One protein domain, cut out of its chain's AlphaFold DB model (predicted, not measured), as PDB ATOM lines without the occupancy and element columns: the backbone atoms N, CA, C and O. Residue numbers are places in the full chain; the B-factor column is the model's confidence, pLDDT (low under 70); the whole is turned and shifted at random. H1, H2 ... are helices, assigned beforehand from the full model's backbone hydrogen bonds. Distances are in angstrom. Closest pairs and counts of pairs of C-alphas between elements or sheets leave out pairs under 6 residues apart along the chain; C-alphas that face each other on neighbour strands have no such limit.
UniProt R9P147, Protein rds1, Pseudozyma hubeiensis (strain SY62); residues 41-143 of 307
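This is residues 41 to 143 of the 307 residues of the protein "Protein rds1" of Pseudozyma hubeiensis (strain SY62) (UniProt R9P147). An elongated all-helix domain has the helical hairpin of H5 and H6 at one end, H1 and H4 in the middle, with residues 44 to 48 of H1 packing on H5 about perpendicular to it, and small H2 and H3 at the other end, joined by a long loop, residues 65 to 83. The 103 printed residues include six helices, H1 to H6 in chain order, no named strand, and under half of the residues in named elements. It is compact, radius of gyration of the C-alphas 13.6 A, spanning 44 by 28 by 18 A.

H1, residues 44 to 55, 16.1 A, begins at C-alpha 44 (244.218, 244.680, 218.769). H2 is 60 to 64, H3 84 to 88, H4 94 to 99, H5 101 to 113, 18.5 A, and H6 117 to 125, ending at C-alpha 125 (252.007, 258.800, 225.139).

H1, with residues 44 to 48 alone, touches H5 about perpendicular, 79 degrees, closest C-alphas Val 47 and Gln 108, 6.2 A. H5 and H6 touch as a helical hairpin, closest C-alphas Tyr 107 and Ala 120, 6.1 A. H1 touches H4, closest C-alphas Leu 51 and Trp 98, 6.6 A. H2 and H3 only just touch, with 3 pairs of C-alphas within 8 A, the closest Asn 61 and Cys 86, 7.4 A. Every O i to N i+4 pair is within hydrogen-bond range in H1, H2, H3, H5 and H6; H4 has 0 of 2, and 1 of 3 O i to N i+3.

The C-alphas farthest apart, Arg 66 and Lys 113, are 44.5 A apart. The printed part has no cut; the link H2 to H3 is long. Residues 41, 66 and 68 are under pLDDT 70.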
ATOM      1  N   MET A  41     249.066 241.861 210.114       56.91
ATOM      2  CA  MET A  41     248.350 242.910 210.827       56.91
ATOM      3  C   MET A  41     248.452 242.573 212.309       56.91
ATOM      4  O   MET A  41     248.005 241.507 212.731       56.91
ATOM      5  N   THR A  42     249.079 243.445 213.095       76.06
ATOM      6  CA  THR A  42     249.061 243.300 214.546       76.06
ATOM      7  C   THR A  42     247.615 243.448 214.989       76.06
ATOM      8  O   THR A  42     247.000 244.500 214.797       76.06
ATOM      9  N   ASP A  43     247.030 242.369 215.500       89.88
ATOM     10  CA  ASP A  43     245.675 242.404 216.032       89.88
ATOM     11  C   ASP A  43     245.622 243.277 217.299       89.88
ATOM     12  O   ASP A  43     246.612 243.422 218.024       89.88
ATOM     13  N   LEU A  44     244.456 243.864 217.579       93.06
ATOM     14  CA  LEU A  44     244.218 244.680 218.769       93.06
ATOM     15  C   LEU A  44     244.558 243.919 220.052       93.06
ATOM     16  O   LEU A  44     245.079 244.524 220.989       93.06
ATOM     17  N   GLN A  45     244.293 242.610 220.102       95.06
ATOM     18  CA  GLN A  45     244.654 241.778 221.247       95.06
ATOM     19  C   GLN A  45     246.172 241.761 221.472       95.06
ATOM     20  O   GLN A  45     246.624 241.926 222.605       95.06
ATOM     21  N   THR A  46     246.965 241.640 220.404       95.31
ATOM     22  CA  THR A  46     248.433 241.668 220.467       95.31
ATOM     23  C   THR A  46     248.945 243.019 220.952       95.31
ATOM     24  O   THR A  46     249.807 243.072 221.827       95.31
ATOM     25  N   VAL A  47     248.376 244.120 220.454       96.62
ATOM     26  CA  VAL A  47     248.740 245.475 220.904       96.62
ATOM     27  C   VAL A  47     248.419 245.671 222.385       96.62
ATOM     28  O   VAL A  47     249.220 246.220 223.136       96.62
ATOM     29  N   ARG A  48     247.262 245.184 222.840       97.69
ATOM     30  CA  ARG A  48     246.883 245.253 224.257       97.69
ATOM     31  C   ARG A  48     247.806 244.421 225.137       97.69
ATOM     32  O   ARG A  48     248.181 244.895 226.204       97.69
ATOM     33  N   ALA A  49     248.180 243.219 224.701       97.12
ATOM     34  CA  ALA A  49     249.137 242.377 225.412       97.12
ATOM     35  C   ALA A  49     250.506 243.065 225.542       97.12
ATOM     36  O   ALA A  49     251.079 243.075 226.629       97.12
ATOM     37  N   LEU A  50     250.976 243.708 224.470       96.19
ATOM     38  CA  LEU A  50     252.220 244.477 224.456       96.19
ATOM     39  C   LEU A  50     252.178 245.654 225.441       96.19
ATOM     40  O   LEU A  50     253.062 245.783 226.283       96.19
ATOM     41  N   LEU A  51     251.127 246.479 225.389       97.12
ATOM     42  CA  LEU A  51     250.962 247.622 226.297       97.12
ATOM     43  C   LEU A  51     250.845 247.184 227.764       97.12
ATOM     44  O   LEU A  51     251.358 247.856 228.660       97.12
ATOM     45  N   LEU A  52     250.182 246.051 228.014       96.69
ATOM     46  CA  LEU A  52     250.099 245.450 229.342       96.69
ATOM     47  C   LEU A  52     251.478 245.033 229.858       96.69
ATOM     48  O   LEU A  52     251.826 245.373 230.985       96.69
ATOM     49  N   ASP A  53     252.269 244.324 229.055       96.06
ATOM     50  CA  ASP A  53     253.599 243.890 229.485       96.06
ATOM     51  C   ASP A  53     254.556 245.072 229.691       96.06
ATOM     52  O   ASP A  53     255.314 245.091 230.665       96.06
ATOM     53  N   ARG A  54     254.494 246.084 228.818       95.19
ATOM     54  CA  ARG A  54     255.414 247.229 228.847       95.19
ATOM     55  C   ARG A  54     255.101 248.263 229.915       95.19
ATOM     56  O   ARG A  54     256.040 248.781 230.509       95.19
ATOM     57  N   HIS A  55     253.826 248.553 230.178       96.19
ATOM     58  CA  HIS A  55     253.455 249.722 230.987       96.19
ATOM     59  C   HIS A  55     252.513 249.427 232.151       96.19
ATOM     60  O   HIS A  55     252.257 250.310 232.972       96.19
ATOM     61  N   TRP A  56     251.956 248.219 232.265       95.00
ATOM     62  CA  TRP A  56     251.012 247.965 233.346       95.00
ATOM     63  C   TRP A  56     251.714 247.846 234.699       95.00
ATOM     64  O   TRP A  56     252.453 246.900 234.966       95.00
ATOM     65  N   VAL A  57     251.406 248.789 235.587       93.94
ATOM     66  CA  VAL A  57     251.819 248.775 236.993       93.94
ATOM     67  C   VAL A  57     250.609 248.879 237.919       93.94
ATOM     68  O   VAL A  57     249.492 249.203 237.493       93.94
ATOM     69  N   ASP A  58     250.832 248.636 239.210       94.12
ATOM     70  CA  ASP A  58     249.807 248.829 240.230       94.12
ATOM     71  C   ASP A  58     249.292 250.274 240.227       94.12
ATOM     72  O   ASP A  58     250.046 251.235 240.364       94.12
ATOM     73  N   CYS A  59     247.976 250.436 240.059       93.31
ATOM     74  CA  CYS A  59     247.381 251.767 240.033       93.31
ATOM     75  C   CYS A  59     247.361 252.388 241.437       93.31
ATOM     76  O   CYS A  59     247.223 251.677 242.436       93.31
ATOM     77  N   LEU A  60     247.369 253.722 241.513       91.19
ATOM     78  CA  LEU A  60     247.452 254.467 242.777       91.19
ATOM     79  C   LEU A  60     246.367 254.071 243.790       91.19
ATOM     80  O   LEU A  60     246.619 254.040 244.992       91.19
ATOM     81  N   ASN A  61     245.163 253.742 243.317       90.81
ATOM     82  CA  ASN A  61     244.065 253.305 244.181       90.81
ATOM     83  C   ASN A  61     244.290 251.905 244.765       90.81
ATOM     84  O   ASN A  61     243.923 251.663 245.914       90.81
ATOM     85  N   CYS A  62     244.902 250.994 244.006       91.44
ATOM     86  CA  CYS A  62     245.274 249.675 244.513       91.44
ATOM     87  C   CYS A  62     246.435 249.781 245.504       91.44
ATOM     88  O   CYS A  62     246.361 249.170 246.566       91.44
ATOM     89  N   THR A  63     247.441 250.611 245.212       89.12
ATOM     90  CA  THR A  63     248.604 250.823 246.089       89.12
ATOM     91  C   THR A  63     248.220 251.468 247.422       89.12
ATOM     92  O   THR A  63     248.734 251.080 248.465       89.12
ATOM     93  N   LYS A  64     247.286 252.432 247.417       86.94
ATOM     94  CA  LYS A  64     246.805 253.110 248.637       86.94
ATOM     95  C   LYS A  64     245.876 252.251 249.494       86.94
ATOM     96  O   LYS A  64     245.623 252.588 250.651       86.94
ATOM     97  N   ALA A  65     245.301 251.186 248.941       83.25
ATOM     98  CA  ALA A  65     244.397 250.347 249.706       83.25
ATOM     99  C   ALA A  65     245.180 249.606 250.802       83.25
ATOM    100  O   ALA A  65     246.105 248.855 250.505       83.25
ATOM    101  N   ARG A  66     244.754 249.760 252.066       69.00
ATOM    102  CA  ARG A  66     245.404 249.187 253.269       69.00
ATOM    103  C   ARG A  66     245.664 247.678 253.215       69.00
ATOM    104  O   ARG A  66     246.464 247.163 253.979       69.00
ATOM    105  N   ASN A  67     244.988 246.971 252.315       74.56
ATOM    106  CA  ASN A  67     245.038 245.519 252.222       74.56
ATOM    107  C   ASN A  67     246.132 245.015 251.263       74.56
ATOM    108  O   ASN A  67     246.080 243.840 250.910       74.56
ATOM    109  N   HIS A  68     247.030 245.883 250.764       65.69
ATOM    110  CA  HIS A  68     248.150 245.540 249.860       65.69
ATOM    111  C   HIS A  68     247.773 244.591 248.710       65.69
ATOM    112  O   HIS A  68     248.534 243.728 248.286       65.69
ATOM    113  N   THR A  69     246.538 244.709 248.233       77.19
ATOM    114  CA  THR A  69     245.969 243.750 247.289       77.19
ATOM    115  C   THR A  69     246.397 244.151 245.889       77.19
ATOM    116  O   THR A  69     246.075 245.265 245.462       77.19
ATOM    117  N   ALA A  70     247.097 243.243 245.208       84.38
ATOM    118  CA  ALA A  70     247.677 243.462 243.888       84.38
ATOM    119  C   ALA A  70     246.656 244.013 242.881       84.38
ATOM    120  O   ALA A  70     245.471 243.648 242.890       84.38
ATOM    121  N   CYS A  71     247.106 244.908 242.001       91.81
ATOM    122  CA  CYS A  71     246.276 245.416 240.922       91.81
ATOM    123  C   CYS A  71     246.118 244.331 239.854       91.81
ATOM    124  O   CYS A  71     247.075 243.950 239.190       91.81
ATOM    125  N   LEU A  72     244.892 243.850 239.653       94.00
ATOM    126  CA  LEU A  72     244.613 242.868 238.607       94.00
ATOM    127  C   LEU A  72     244.446 243.582 237.263       94.00
ATOM    128  O   LEU A  72     243.468 244.319 237.067       94.00
ATOM    129  N   SER A  73     245.414 243.384 236.367       95.31
ATOM    130  CA  SER A  73     245.348 243.877 234.994       95.31
ATOM    131  C   SER A  73     244.136 243.308 234.251       95.31
ATOM    132  O   SER A  73     243.709 242.182 234.520       95.31
ATOM    133  N   PRO A  74     243.557 244.065 233.307       95.69
ATOM    134  CA  PRO A  74     242.652 243.506 232.316       95.69
ATOM    135  C   PRO A  74     243.347 242.415 231.509       95.69
ATOM    136  O   PRO A  74     244.539 242.520 231.221       95.69
ATOM    137  N   ALA A  75     242.589 241.415 231.072       95.06
ATOM    138  CA  ALA A  75     243.084 240.484 230.072       95.06
ATOM    139  C   ALA A  75     243.127 241.165 228.688       95.06
ATOM    140  O   ALA A  75     242.304 242.040 228.376       95.06
ATOM    141  N   ALA A  76     244.120 240.802 227.875       95.44
ATOM    142  CA  ALA A  76     244.393 241.449 226.590       95.44
ATOM    143  C   ALA A  76     243.245 241.283 225.577       95.44
ATOM    144  O   ALA A  76     242.987 242.190 224.789       95.44
ATOM    145  N   ASP A  77     242.527 240.166 225.653       92.88
ATOM    146  CA  ASP A  77     241.357 239.795 224.847       92.88
ATOM    147  C   ASP A  77     240.060 240.520 225.259       92.88
ATOM    148  O   ASP A  77     239.054 240.467 224.553       92.88
ATOM    149  N   THR A  78     240.061 241.245 226.379       93.69
ATOM    150  CA  THR A  78     238.894 242.014 226.840       93.69
ATOM    151  C   THR A  78     238.937 243.459 226.352       93.69
ATOM    152  O   THR A  78     240.004 244.006 226.102       93.69
ATOM    153  N   GLN A  79     237.792 244.152 226.306       93.44
ATOM    154  CA  GLN A  79     237.756 245.612 226.072       93.44
ATOM    155  C   GLN A  79     237.946 246.450 227.345       93.44
ATOM    156  O   GLN A  79     237.821 247.676 227.331       93.44
ATOM    157  N   GLN A  80     238.230 245.805 228.473       96.00
ATOM    158  CA  GLN A  80     238.390 246.491 229.742       96.00
ATOM    159  C   GLN A  80     239.705 247.275 229.759       96.00
ATOM    160  O   GLN A  80     240.770 246.750 229.449       96.00
ATOM    161  N   TRP A  81     239.636 248.549 230.129       96.06
ATOM    162  CA  TRP A  81     240.806 249.430 230.184       96.06
ATOM    163  C   TRP A  81     241.209 249.800 231.615       96.06
ATOM    164  O   TRP A  81     242.290 250.325 231.822       96.06
ATOM    165  N   ILE A  82     240.379 249.499 232.618       96.75
ATOM    166  CA  ILE A  82     240.672 249.722 234.044       96.75
ATOM    167  C   ILE A  82     240.912 248.405 234.774       96.75
ATOM    168  O   ILE A  82     240.344 247.383 234.402       96.75
ATOM    169  N   CYS A  83     241.680 248.420 235.863       96.31
ATOM    170  CA  CYS A  83     241.900 247.214 236.657       96.31
ATOM    171  C   CYS A  83     240.593 246.662 237.252       96.31
ATOM    172  O   CYS A  83     239.650 247.413 237.529       96.31
ATOM    173  N   GLU A  84     240.546 245.349 237.488       94.62
ATOM    174  CA  GLU A  84     239.341 244.660 237.979       94.62
ATOM    175  C   GLU A  84     238.824 245.244 239.296       94.62
ATOM    176  O   GLU A  84     237.620 245.385 239.525       94.62
ATOM    177  N   ARG A  85     239.750 245.647 240.166       92.06
ATOM    178  CA  ARG A  85     239.412 246.230 241.459       92.06
ATOM    179  C   ARG A  85     238.760 247.594 241.302       92.06
ATOM    180  O   ARG A  85     237.680 247.795 241.850       92.06
ATOM    181  N   CYS A  86     239.390 248.504 240.557       95.00
ATOM    182  CA  CYS A  86     238.853 249.840 240.299       95.00
ATOM    183  C   CYS A  86     237.486 249.762 239.614       95.00
ATOM    184  O   CYS A  86     236.590 250.519 239.984       95.00
ATOM    185  N   ARG A  87     237.291 248.787 238.713       94.94
ATOM    186  CA  ARG A  87     235.984 248.471 238.121       94.94
ATOM    187  C   ARG A  87     234.950 248.124 239.189       94.94
ATOM    188  O   ARG A  87     233.892 248.746 239.239       94.94
ATOM    189  N   ARG A  88     235.268 247.174 240.076       93.12
ATOM    190  CA  ARG A  88     234.359 246.708 241.135       93.12
ATOM    191  C   ARG A  88     233.978 247.815 242.119       93.12
ATOM    192  O   ARG A  88     232.813 247.929 242.479       93.12
ATOM    193  N   ILE A  89     234.943 248.636 242.535       91.69
ATOM    194  CA  ILE A  89     234.712 249.738 243.488       91.69
ATOM    195  C   ILE A  89     234.275 251.047 242.812       91.69
ATOM    196  O   ILE A  89     234.148 252.061 243.495       91.69
ATOM    197  N   LYS A  90     234.076 251.044 241.485       93.06
ATOM    198  CA  LYS A  90     233.700 252.213 240.672       93.06
ATOM    199  C   LYS A  90     234.605 253.434 240.909       93.06
ATOM    200  O   LYS A  90     234.128 254.555 241.074       93.06
ATOM    201  N   LYS A  91     235.923 253.221 240.948       92.81
ATOM    202  CA  LYS A  91     236.934 254.288 241.072       92.81
ATOM    203  C   LYS A  91     237.741 254.424 239.784       92.81
ATOM    204  O   LYS A  91     237.855 253.479 239.007       92.81
ATOM    205  N   ALA A  92     238.337 255.598 239.587       92.62
ATOM    206  CA  ALA A  92     239.280 255.831 238.499       92.62
ATOM    207  C   ALA A  92     240.502 254.898 238.614       92.62
ATOM    208  O   ALA A  92     240.911 254.531 239.712       92.62
ATOM    209  N   CYS A  93     241.107 254.518 237.490       95.44
ATOM    210  CA  CYS A  93     242.303 253.676 237.463       95.44
ATOM    211  C   CYS A  93     243.428 254.430 236.758       95.44
ATOM    212  O   CYS A  93     243.347 254.643 235.550       95.44
ATOM    213  N   SER A  94     244.480 254.802 237.493       94.44
ATOM    214  CA  SER A  94     245.611 255.559 236.934       94.44
ATOM    215  C   SER A  94     246.330 254.786 235.821       94.44
ATOM    216  O   SER A  94     246.592 255.347 234.765       94.44
ATOM    217  N   SER A  95     246.530 253.474 235.987       94.19
ATOM    218  CA  SER A  95     247.138 252.608 234.960       94.19
ATOM    219  C   SER A  95     246.231 252.368 233.747       94.19
ATOM    220  O   SER A  95     246.658 251.790 232.756       94.19
ATOM    221  N   GLY A  96     244.963 252.793 233.793       95.12
ATOM    222  CA  GLY A  96     244.036 252.537 232.694       95.12
ATOM    223  C   GLY A  96     244.275 253.401 231.456       95.12
ATOM    224  O   GLY A  96     243.739 253.111 230.387       95.12
ATOM    225  N   VAL A  97     245.091 254.452 231.577       95.94
ATOM    226  CA  VAL A  97     245.439 255.355 230.472       95.94
ATOM    227  C   VAL A  97     246.066 254.617 229.283       95.94
ATOM    228  O   VAL A  97     245.728 254.930 228.142       95.94
ATOM    229  N   TRP A  98     246.873 253.584 229.541       96.88
ATOM    230  CA  TRP A  98     247.541 252.775 228.516       96.88
ATOM    231  C   TRP A  98     246.553 252.032 227.611       96.88
ATOM    232  O   TRP A  98     246.762 251.909 226.411       96.88
ATOM    233  N   LEU A  99     245.431 251.578 228.175       97.44
ATOM    234  CA  LEU A  99     244.480 250.689 227.502       97.44
ATOM    235  C   LEU A  99     243.221 251.389 226.989       97.44
ATOM    236  O   LEU A  99     242.283 250.716 226.549       97.44
ATOM    237  N   LYS A 100     243.172 252.725 227.035       96.31
ATOM    238  CA  LYS A 100     242.073 253.484 226.427       96.31
ATOM    239  C   LYS A 100     241.962 253.131 224.944       96.31
ATOM    240  O   LYS A 100     242.962 253.066 224.234       96.31
ATOM    241  N   ARG A 101     240.730 252.949 224.457       95.69
ATOM    242  CA  ARG A 101     240.452 252.513 223.076       95.69
ATOM    243  C   ARG A 101     241.130 253.389 222.017       95.69
ATOM    244  O   ARG A 101     241.612 252.851 221.028       95.69
ATOM    245  N   SER A 102     241.161 254.708 222.217       95.88
ATOM    246  CA  SER A 102     241.836 255.649 221.312       95.88
ATOM    247  C   SER A 102     243.345 255.414 221.262       95.88
ATOM    248  O   SER A 102     243.916 255.382 220.179       95.88
ATOM    249  N   ASN A 103     243.973 255.181 222.415       96.31
ATOM    250  CA  ASN A 103     245.412 254.958 222.525       96.31
ATOM    251  C   ASN A 103     245.815 253.625 221.897       96.31
ATOM    252  O   ASN A 103     246.717 253.601 221.074       96.31
ATOM    253  N   VAL A 104     245.089 252.542 222.197       97.06
ATOM    254  CA  VAL A 104     245.353 251.215 221.611       97.06
ATOM    255  C   VAL A 104     245.234 251.250 220.083       97.06
ATOM    256  O   VAL A 104     246.053 250.649 219.396       97.06
ATOM    257  N   ARG A 105     244.241 251.967 219.538       96.19
ATOM    258  CA  ARG A 105     244.073 252.120 218.084       96.19
ATOM    259  C   ARG A 105     245.194 252.932 217.448       96.19
ATOM    260  O   ARG A 105     245.777 252.468 216.480       96.19
ATOM    261  N   ALA A 106     245.530 254.091 218.017       96.38
ATOM    262  CA  ALA A 106     246.640 254.902 217.523       96.38
ATOM    263  C   ALA A 106     247.956 254.107 217.541       96.38
ATOM    264  O   ALA A 106     248.708 254.117 216.574       96.38
ATOM    265  N   TYR A 107     248.186 253.344 218.610       97.19
ATOM    266  CA  TYR A 107     249.343 252.469 218.736       97.19
ATOM    267  C   TYR A 107     249.364 251.376 217.662       97.19
ATOM    268  O   TYR A 107     250.374 251.172 216.995       97.19
ATOM    269  N   GLN A 108     248.231 250.700 217.447       96.56
ATOM    270  CA  GLN A 108     248.084 249.688 216.403       96.56
ATOM    271  C   GLN A 108     248.397 250.254 215.013       96.56
ATOM    272  O   GLN A 108     249.131 249.626 214.252       96.56
ATOM    273  N   GLU A 109     247.875 251.439 214.692       95.88
ATOM    274  CA  GLU A 109     248.112 252.099 213.407       95.88
ATOM    275  C   GLU A 109     249.597 252.411 213.179       95.88
ATOM    276  O   GLU A 109     250.089 252.245 212.062       95.88
ATOM    277  N   LEU A 110     250.328 252.827 214.217       95.31
ATOM    278  CA  LEU A 110     251.773 253.063 214.134       95.31
ATOM    279  C   LEU A 110     252.538 251.760 213.885       95.31
ATOM    280  O   LEU A 110     253.342 251.690 212.953       95.31
ATOM    281  N   LEU A 111     252.215 250.695 214.621       95.25
ATOM    282  CA  LEU A 111     252.824 249.383 214.391       95.25
ATOM    283  C   LEU A 111     252.520 248.844 212.981       95.25
ATOM    284  O   LEU A 111     253.397 248.281 212.331       95.25
ATOM    285  N   HIS A 112     251.305 249.055 212.453       93.12
ATOM    286  CA  HIS A 112     250.954 248.685 211.067       93.12
ATOM    287  C   HIS A 112     251.759 249.462 210.024       93.12
ATOM    288  O   HIS A 112     252.050 248.934 208.943       93.12
ATOM    289  N   LYS A 113     252.144 250.702 210.340       92.81
ATOM    290  CA  LYS A 113     253.023 251.526 209.500       92.81
ATOM    291  C   LYS A 113     254.488 251.083 209.567       92.81
ATOM    292  O   LYS A 113     255.252 251.486 208.696       92.81
ATOM    293  N   GLY A 114     254.845 250.189 210.491       93.81
ATOM    294  CA  GLY A 114     256.213 249.711 210.697       93.81
ATOM    295  C   GLY A 114     257.017 250.581 211.662       93.81
ATOM    296  O   GLY A 114     258.239 250.490 211.668       93.81
ATOM    297  N   VAL A 115     256.342 251.425 212.448       93.38
ATOM    298  CA  VAL A 115     256.969 252.174 213.539       93.38
ATOM    299  C   VAL A 115     257.359 251.191 214.640       93.38
ATOM    300  O   VAL A 115     256.580 250.293 214.971       93.38
ATOM    301  N   ASP A 116     258.564 251.339 215.184       94.12
ATOM    302  CA  ASP A 116     259.023 250.518 216.295       94.12
ATOM    303  C   ASP A 116     258.241 250.822 217.583       94.12
ATOM    304  O   ASP A 116     257.534 251.820 217.714       94.12
ATOM    305  N   VAL A 117     258.345 249.914 218.546       94.44
ATOM    306  CA  VAL A 117     257.558 249.944 219.783       94.44
ATOM    307  C   VAL A 117     257.880 251.173 220.642       94.44
ATOM    308  O   VAL A 117     256.965 251.821 221.142       94.44
ATOM    309  N   GLU A 118     259.157 251.518 220.808       95.12
ATOM    310  CA  GLU A 118     259.558 252.656 221.648       95.12
ATOM    311  C   GLU A 118     259.150 253.982 221.006       95.12
ATOM    312  O   GLU A 118     258.636 254.876 221.684       95.12
ATOM    313  N   HIS A 119     259.298 254.100 219.688       94.06
ATOM    314  CA  HIS A 119     258.838 255.274 218.971       94.06
ATOM    315  C   HIS A 119     257.307 255.390 218.994       94.06
ATOM    316  O   HIS A 119     256.772 256.481 219.203       94.06
ATOM    317  N   ALA A 120     256.579 254.272 218.887       95.69
ATOM    318  CA  ALA A 120     255.129 254.258 219.058       95.69
ATOM    319  C   ALA A 120     254.709 254.707 220.471       95.69
ATOM    320  O   ALA A 120     253.756 255.484 220.598       95.69
ATOM    321  N   ASP A 121     255.435 254.295 221.519       96.31
ATOM    322  CA  ASP A 121     255.214 254.776 222.888       96.31
ATOM    323  C   ASP A 121     255.339 256.303 222.946       96.31
ATOM    324  O   ASP A 121     254.419 256.992 223.396       96.31
ATOM    325  N   GLN A 122     256.438 256.848 222.420       95.31
ATOM    326  CA  GLN A 122     256.697 258.289 222.399       95.31
ATOM    327  C   GLN A 122     255.637 259.071 221.615       95.31
ATOM    328  O   GLN A 122     255.163 260.105 222.086       95.31
ATOM    329  N   MET A 123     255.205 258.577 220.455       95.06
ATOM    330  CA  MET A 123     254.190 259.251 219.638       95.06
ATOM    331  C   MET A 123     252.801 259.244 220.295       95.06
ATOM    332  O   MET A 123     252.076 260.242 220.242       95.06
ATOM    333  N   VAL A 124     252.400 258.130 220.919       96.38
ATOM    334  CA  VAL A 124     251.059 258.000 221.516       96.38
ATOM    335  C   VAL A 124     250.995 258.658 222.892       96.38
ATOM    336  O   VAL A 124     250.024 259.361 223.193       96.38
ATOM    337  N   PHE A 125     252.017 258.451 223.720       96.31
ATOM    338  CA  PHE A 125     252.007 258.800 225.139       96.31
ATOM    339  C   PHE A 125     252.964 259.933 225.511       96.31
ATOM    340  O   PHE A 125     252.770 260.534 226.564       96.31
ATOM    341  N   GLY A 126     253.944 260.285 224.673       94.00
ATOM    342  CA  GLY A 126     254.932 261.333 224.980       94.00
ATOM    343  C   GLY A 126     254.333 262.731 225.143       94.00
ATOM    344  O   GLY A 126     254.884 263.567 225.849       94.00
ATOM    345  N   LYS A 127     253.146 262.963 224.577       91.12
ATOM    346  CA  LYS A 127     252.345 264.179 224.802       91.12
ATOM    347  C   LYS A 127     251.675 264.249 226.181       91.12
ATOM    348  O   LYS A 127     251.134 265.291 226.541       91.12
ATOM    349  N   ILE A 128     251.660 263.156 226.946       92.00
ATOM    350  CA  ILE A 128     251.075 263.104 228.288       92.00
ATOM    351  C   ILE A 128     252.204 263.317 229.299       92.00
ATOM    352  O   ILE A 128     252.988 262.409 229.575       92.00
ATOM    353  N   SER A 129     252.276 264.534 229.846       91.19
ATOM    354  CA  SER A 129     253.331 264.935 230.782       91.19
ATOM    355  C   SER A 129     253.453 263.966 231.962       91.19
ATOM    356  O   SER A 129     252.457 263.613 232.600       91.19
ATOM    357  N   GLY A 130     254.680 263.513 232.232       89.31
ATOM    358  CA  GLY A 130     254.996 262.615 233.343       89.31
ATOM    359  C   GLY A 130     254.447 261.191 233.211       89.31
ATOM    360  O   GLY A 130     254.496 260.447 234.191       89.31
ATOM    361  N   LEU A 131     253.909 260.801 232.046       93.81
ATOM    362  CA  LEU A 131     253.431 259.439 231.827       93.81
ATOM    363  C   LEU A 131     254.584 258.496 231.465       93.81
ATOM    364  O   LEU A 131     254.842 257.563 232.222       93.81
ATOM    365  N   LEU A 132     255.287 258.760 230.358       94.50
ATOM    366  CA  LEU A 132     256.469 257.985 229.960       94.50
ATOM    367  C   LEU A 132     257.645 258.265 230.895       94.50
ATOM    368  O   LEU A 132     257.903 259.416 231.246       94.50
ATOM    369  N   GLY A 133     258.316 257.208 231.351       92.44
ATOM    370  CA  GLY A 133     259.380 257.286 232.363       92.44
ATOM    371  C   GLY A 133     258.882 257.621 233.780       92.44
ATOM    372  O   GLY A 133     259.616 257.484 234.761       92.44
ATOM    373  N   GLY A 134     257.613 258.011 233.920       92.88
ATOM    374  CA  GLY A 134     257.004 258.383 235.187       92.88
ATOM    375  C   GLY A 134     256.652 257.190 236.076       92.88
ATOM    376  O   GLY A 134     256.923 256.035 235.744       92.88
ATOM    377  N   PRO A 135     256.007 257.419 237.234       91.00
ATOM    378  CA  PRO A 135     255.689 256.364 238.200       91.00
ATOM    379  C   PRO A 135     254.786 255.251 237.651       91.00
ATOM    380  O   PRO A 135     254.835 254.131 238.153       91.00
ATOM    381  N   LEU A 136     253.972 255.561 236.638       91.00
ATOM    382  CA  LEU A 136     253.011 254.635 236.034       91.00
ATOM    383  C   LEU A 136     253.579 253.814 234.875       91.00
ATOM    384  O   LEU A 136     252.846 253.023 234.290       91.00
ATOM    385  N   ASP A 137     254.850 254.015 234.545       94.00
ATOM    386  CA  ASP A 137     255.518 253.337 233.448       94.00
ATOM    387  C   ASP A 137     256.506 252.303 233.982       94.00
ATOM    388  O   ASP A 137     257.332 252.611 234.842       94.00
ATOM    389  N   LYS A 138     256.424 251.061 233.512       94.00
ATOM    390  CA  LYS A 138     257.394 250.022 233.884       94.00
ATOM    391  C   LYS A 138     258.684 250.175 233.072       94.00
ATOM    392  O   LYS A 138     259.743 249.798 233.570       94.00
ATOM    393  N   HIS A 139     258.618 250.773 231.885       88.75
ATOM    394  CA  HIS A 139     259.782 251.109 231.081       88.75
ATOM    395  C   HIS A 139     260.245 252.529 231.434       88.75
ATOM    396  O   HIS A 139     259.538 253.501 231.211       88.75
ATOM    397  N   LYS A 140     261.392 252.665 232.104       85.56
ATOM    398  CA  LYS A 140     261.833 253.963 232.655       85.56
ATOM    399  C   LYS A 140     262.704 254.775 231.711       85.56
ATOM    400  O   LYS A 140     262.817 255.985 231.878       85.56
ATOM    401  N   GLU A 141     263.322 254.102 230.758       87.81
ATOM    402  CA  GLU A 141     264.330 254.666 229.879       87.81
ATOM    403  C   GLU A 141     263.778 254.625 228.467       87.81
ATOM    404  O   GLU A 141     263.352 253.574 228.007       87.81
ATOM    405  N   TYR A 142     263.766 255.775 227.807       87.88
ATOM    406  CA  TYR A 142     263.437 255.888 226.395       87.88
ATOM    407  C   TYR A 142     264.625 256.542 225.707       87.88
ATOM    408  O   TYR A 142     265.244 257.450 226.276       87.88
ATOM    409  N   GLY A 143     264.930 256.113 224.482       81.81
ATOM    410  CA  GLY A 143     265.864 256.840 223.629       81.81
ATOM    411  C   GLY A 143     265.427 258.294 223.438       81.81
ATOM    412  O   GLY A 143     264.273 258.655 223.692       81.81
TER     413      GLY A 143